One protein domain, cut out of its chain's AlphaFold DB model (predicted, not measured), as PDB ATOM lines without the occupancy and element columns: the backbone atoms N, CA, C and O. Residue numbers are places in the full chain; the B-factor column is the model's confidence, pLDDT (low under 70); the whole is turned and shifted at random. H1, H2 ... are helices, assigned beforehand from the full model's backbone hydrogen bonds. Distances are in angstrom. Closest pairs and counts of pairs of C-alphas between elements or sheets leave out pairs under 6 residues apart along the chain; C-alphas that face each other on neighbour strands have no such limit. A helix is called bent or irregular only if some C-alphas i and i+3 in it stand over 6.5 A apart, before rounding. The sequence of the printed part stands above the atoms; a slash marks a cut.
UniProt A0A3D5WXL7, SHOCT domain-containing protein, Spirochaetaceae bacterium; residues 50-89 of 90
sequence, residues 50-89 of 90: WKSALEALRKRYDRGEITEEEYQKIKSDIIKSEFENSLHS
ATOM      1  N   TRP A  50     345.748 394.551 403.491       81.62
ATOM      2  CA  TRP A  50     345.246 393.803 404.644       81.62
ATOM      3  C   TRP A  50     343.771 393.377 404.521       81.62
ATOM      4  O   TRP A  50     343.430 392.261 404.907       81.62
ATOM      5  N   LYS A  51     342.885 394.204 403.944       83.31
ATOM      6  CA  LYS A  51     341.472 393.847 403.711       83.31
ATOM      7  C   LYS A  51     341.346 392.722 402.691       83.31
ATOM      8  O   LYS A  51     340.600 391.778 402.933       83.31
ATOM      9  N   SER A  52     342.098 392.802 401.595       85.19
ATOM     10  CA  SER A  52     342.123 391.753 400.567       85.19
ATOM     11  C   SER A  52     342.670 390.431 401.134       85.19
ATOM     12  O   SER A  52     342.085 389.366 400.927       85.19
ATOM     13  N   ALA A  53     343.730 390.498 401.949       86.44
ATOM     14  CA  ALA A  53     344.297 389.335 402.633       86.44
ATOM     15  C   ALA A  53     343.309 388.686 403.622       86.44
ATOM     16  O   ALA A  53     343.169 387.461 403.637       86.44
ATOM     17  N   LEU A  54     342.580 389.485 404.409       89.75
ATOM     18  CA  LEU A  54     341.546 388.981 405.320       89.75
ATOM     19  C   LEU A  54     340.374 388.335 404.578       89.75
ATOM     20  O   LEU A  54     339.861 387.308 405.021       89.75
ATOM     21  N   GLU A  55     339.948 388.907 403.453       89.31
ATOM     22  CA  GLU A  55     338.869 388.342 402.640       89.31
ATOM     23  C   GLU A  55     339.282 386.993 402.034       89.31
ATOM     24  O   GLU A  55     338.535 386.014 402.113       89.31
ATOM     25  N   ALA A  56     340.514 386.895 401.525       90.62
ATOM     26  CA  ALA A  56     341.080 385.639 401.043       90.62
ATOM     27  C   ALA A  56     341.204 384.582 402.156       90.62
ATOM     28  O   ALA A  56     340.909 383.407 401.915       90.62
ATOM     29  N   LEU A  57     341.604 384.992 403.366       91.38
ATOM     30  CA  LEU A  57     341.702 384.125 404.540       91.38
ATOM     31  C   LEU A  57     340.324 383.598 404.963       91.38
ATOM     32  O   LEU A  57     340.146 382.391 405.119       91.38
ATOM     33  N   ARG A  58     339.324 384.479 405.074       91.44
ATOM     34  CA  ARG A  58     337.941 384.097 405.392       91.44
ATOM     35  C   ARG A  58     337.384 383.112 404.372       91.44
ATOM     36  O   ARG A  58     336.804 382.101 404.745       91.44
ATOM     37  N   LYS A  59     337.635 383.349 403.083       92.88
ATOM     38  CA  LYS A  59     337.186 382.448 402.016       92.88
ATOM     39  C   LYS A  59     337.767 381.037 402.162       92.88
ATOM     40  O   LYS A  59     337.137 380.088 401.712       92.88
ATOM     41  N   ARG A  60     338.980 380.889 402.713       91.38
ATOM     42  CA  ARG A  60     339.606 379.580 402.997       91.38
ATOM     43  C   ARG A  60     338.971 378.910 404.215       91.38
ATOM     44  O   ARG A  60     338.710 377.713 404.164       91.38
ATOM     45  N   TYR A  61     338.661 379.685 405.253       91.69
ATOM     46  CA  TYR A  61     337.939 379.203 406.434       91.69
ATOM     47  C   TYR A  61     336.542 378.683 406.076       91.69
ATOM     48  O   TYR A  61     336.189 377.568 406.441       91.69
ATOM     49  N   ASP A  62     335.788 379.429 405.261       94.19
ATOM     50  CA  ASP A  62     334.444 379.031 404.817       94.19
ATOM     51  C   ASP A  62     334.459 377.755 403.951       94.19
ATOM     52  O   ASP A  62     333.468 377.030 403.882       94.19
ATOM     53  N   ARG A  63     335.586 377.460 403.287       92.44
ATOM     54  CA  ARG A  63     335.800 376.204 402.550       92.44
ATOM     55  C   ARG A  63     336.238 375.041 403.446       92.44
ATOM     56  O   ARG A  63     336.338 373.923 402.952       92.44
ATOM     57  N   GLY A  64     336.512 375.294 404.726       91.75
ATOM     58  CA  GLY A  64     337.075 374.309 405.650       91.75
ATOM     59  C   GLY A  64     338.517 373.914 405.320       91.75
ATOM     60  O   GLY A  64     338.967 372.860 405.753       91.75
ATOM     61  N   GLU A  65     339.238 374.726 404.534       92.31
ATOM     62  CA  GLU A  65     340.643 374.468 404.169       92.31
ATOM     63  C   GLU A  65     341.619 374.788 405.308       92.31
ATOM     64  O   GLU A  65     342.758 374.336 405.275       92.31
ATOM     65  N   ILE A  66     341.186 375.598 406.277       92.06
ATOM     66  CA  ILE A  66     341.960 376.007 407.451       92.06
ATOM     67  C   ILE A  66     341.107 375.834 408.701       92.06
ATOM     68  O   ILE A  66     339.888 376.033 408.652       92.06
ATOM     69  N   THR A  67     341.737 375.487 409.818       92.06
ATOM     70  CA  THR A  67     341.027 375.357 411.096       92.06
ATOM     71  C   THR A  67     340.783 376.722 411.743       92.06
ATOM     72  O   THR A  67     341.339 377.746 411.329       92.06
ATOM     73  N   GLU A  68     339.936 376.766 412.775       90.75
ATOM     74  CA  GLU A  68     339.670 378.006 413.511       90.75
ATOM     75  C   GLU A  68     340.939 378.544 414.193       90.75
ATOM     76  O   GLU A  68     341.179 379.754 414.194       90.75
ATOM     77  N   GLU A  69     341.807 377.660 414.692       91.56
ATOM     78  CA  GLU A  69     343.081 378.038 415.305       91.56
ATOM     79  C   GLU A  69     344.021 378.707 414.292       91.56
ATOM     80  O   GLU A  69     344.619 379.750 414.578       91.56
ATOM     81  N   GLU A  70     344.132 378.139 413.088       90.31
ATOM     82  CA  GLU A  70     344.942 378.699 412.003       90.31
ATOM     83  C   GLU A  70     344.384 380.043 411.526       90.31
ATOM     84  O   GLU A  70     345.138 381.004 411.346       90.31
ATOM     85  N   TYR A  71     343.058 380.144 411.394       92.12
ATOM     86  CA  TYR A  71     342.377 381.381 411.028       92.12
ATOM     87  C   TYR A  71     342.671 382.512 412.024       92.12
ATOM     88  O   TYR A  71     343.064 383.610 411.617       92.12
ATOM     89  N   GLN A  72     342.541 382.254 413.329       92.19
ATOM     90  CA  GLN A  72     342.789 383.258 414.370       92.19
ATOM     91  C   GLN A  72     344.256 383.696 414.422       92.19
ATOM     92  O   GLN A  72     344.541 384.886 414.601       92.19
ATOM     93  N   LYS A  73     345.191 382.758 414.223       93.81
ATOM     94  CA  LYS A  73     346.626 383.055 414.210       93.81
ATOM     95  C   LYS A  73     346.989 383.988 413.054       93.81
ATOM     96  O   LYS A  73     347.603 385.026 413.284       93.81
ATOM     97  N   ILE A  74     346.565 383.653 411.835       91.81
ATOM     98  CA  ILE A  74     346.886 384.435 410.630       91.81
ATOM     99  C   ILE A  74     346.178 385.794 410.661       91.81
ATOM    100  O   ILE A  74     346.772 386.812 410.316       91.81
ATOM    101  N   LYS A  75     344.927 385.847 411.131       91.56
ATOM    102  CA  LYS A  75     344.188 387.105 411.286       91.56
ATOM    103  C   LYS A  75     344.906 388.074 412.229       91.56
ATOM    104  O   LYS A  75     345.040 389.253 411.907       91.56
ATOM    105  N   SER A  76     345.351 387.581 413.384       91.56
ATOM    106  CA  SER A  76     346.093 388.376 414.368       91.56
ATOM    107  C   SER A  76     347.409 388.901 413.797       91.56
ATOM    108  O   SER A  76     347.761 390.052 414.043       91.56
ATOM    109  N   ASP A  77     348.102 388.081 413.005       92.25
ATOM    110  CA  ASP A  77     349.357 388.451 412.348       92.25
ATOM    111  C   ASP A  77     349.151 389.571 411.314       92.25
ATOM    112  O   ASP A  77     349.838 390.586 411.373       92.25
ATOM    113  N   ILE A  78     348.120 389.462 410.464       89.50
ATOM    114  CA  ILE A  78     347.757 390.495 409.474       89.50
ATOM    115  C   ILE A  78     347.425 391.833 410.155       89.50
ATOM    116  O   ILE A  78     347.864 392.892 409.705       89.50
ATOM    117  N   ILE A  79     346.655 391.804 411.248       90.00
ATOM    118  CA  ILE A  79     346.296 393.022 411.994       90.00
ATOM    119  C   ILE A  79     347.539 393.641 412.638       90.00
ATOM    120  O   ILE A  79     347.707 394.859 412.612       90.00
ATOM    121  N   LYS A  80     348.419 392.810 413.204       91.19
ATOM    122  CA  LYS A  80     349.655 393.269 413.833       91.19
ATOM    123  C   LYS A  80     350.605 393.897 412.812       91.19
ATOM    124  O   LYS A  80     351.117 394.981 413.075       91.19
ATOM    125  N   SER A  81     350.796 393.264 411.654       86.31
ATOM    126  CA  SER A  81     351.650 393.796 410.587       86.31
ATOM    127  C   SER A  81     351.114 395.107 410.016       86.31
ATOM    128  O   SER A  81     351.891 396.006 409.714       86.31
ATOM    129  N   GLU A  82     349.788 395.250 409.904       86.56
ATOM    130  CA  GLU A  82     349.166 396.503 409.462       86.56
ATOM    131  C   GLU A  82     349.372 397.620 410.491       86.56
ATOM    132  O   GLU A  82     349.722 398.743 410.134       86.56
ATOM    133  N   PHE A  83     349.210 397.308 411.781       85.31
ATOM    134  CA  PHE A  83     349.450 398.261 412.861       85.31
ATOM    135  C   PHE A  83     350.907 398.742 412.867       85.31
ATOM    136  O   PHE A  83     351.160 399.942 412.948       85.31
ATOM    137  N   GLU A  84     351.868 397.834 412.706       86.69
ATOM    138  CA  GLU A  84     353.293 398.165 412.624       86.69
ATOM    139  C   GLU A  84     353.626 399.014 411.385       86.69
ATOM    140  O   GLU A  84     354.336 400.015 411.494       86.69
ATOM    141  N   ASN A  85     353.049 398.684 410.228       83.38
ATOM    142  CA  ASN A  85     353.213 399.465 409.001       83.38
ATOM    143  C   ASN A  85     352.607 400.877 409.134       83.38
ATOM    144  O   ASN A  85     353.191 401.855 408.672       83.38
ATOM    145  N   SER A  86     351.477 401.009 409.843       78.62
ATOM    146  CA  SER A  86     350.848 402.309 410.109       78.62
ATOM    147  C   SER A  86     351.715 403.221 410.987       78.62
ATOM    148  O   SER A  86     351.758 404.427 410.746       78.62
ATOM    149  N   LEU A  87     352.472 402.654 411.936       80.88
ATOM    150  CA  LEU A  87     353.391 403.395 412.808       80.88
ATOM    151  C   LEU A  87     354.653 403.886 412.084       80.88
ATOM    152  O   LEU A  87     355.214 404.903 412.477       80.88
ATOM    153  N   HIS A  88     355.099 403.177 411.044       73.69
ATOM    154  CA  HIS A  88     356.292 403.539 410.269       73.69
ATOM    155  C   HIS A  88     356.004 404.530 409.125       73.69
ATOM    156  O   HIS A  88     356.937 405.055 408.527       73.69
ATOM    157  N   SER A  89     354.728 404.772 408.804       65.00
ATOM    158  CA  SER A  89     354.288 405.591 407.660       65.00
ATOM    159  C   SER A  89     354.099 407.094 407.958       65.00
ATOM    160  O   SER A  89     353.387 407.779 407.221       65.00
TER     161      SER A  89
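What this domain is: This is residues 50 to 89 of the 90 residues of the protein "SHOCT domain-containing protein" of Spirochaetaceae bacterium (UniProt A0A3D5WXL7). The model is a helical hairpin: the long helix H2 and the shorter helix H1 lie side by side, running opposite ways, joined at one end by a tight turn. H2 is the longer arm, and at the other end its residues 83 to 88, with residue 89 after them, stick out past H1. The printed part has 40 residues with two named helices, H1 then H2 along the chain, and no named strand; its class is all helix. It is loose, with a radius of gyration of the C-alphas of 11.2 A, and only just flat, with spans of 36 by 18 by 7 A.

How they stand to each other: H2, residues 68 to 88, is the longest helix, and H1, residues 50 to 62, touches it, with 11 pairs of C-alphas within 8 A. Their closest C-alphas, those of Trp 50 and Ile 78, are 6.4 A apart. The two helices run opposite ways at a shallow tilt of 1 degree, with their centres 12.2 A apart. They form a helical hairpin. In H1 and H2 every pair of O i and N i+4 is within hydrogen-bond range.

Where its parts are: H2 is 30.6 A long from C-alpha 68 at (339.670, 378.006, 413.511) to C-alpha 88 at (356.292, 403.539, 410.269). H1 is 18.3 A long and begins with C-alpha 50 at (345.246, 393.803, 404.644). Neither helix is bent.

The domain as a whole: The two C-alphas farthest apart, those of Gly 64 and Ser 89, are 35.8 A apart. The link from H1 to H2, five residues, is tight. Residues 83 to 89, of which 83 to 88 belong to H2, stand free. The printed part has no cut. Its mean pLDDT is 88.4, and residue 89 alone is under 70.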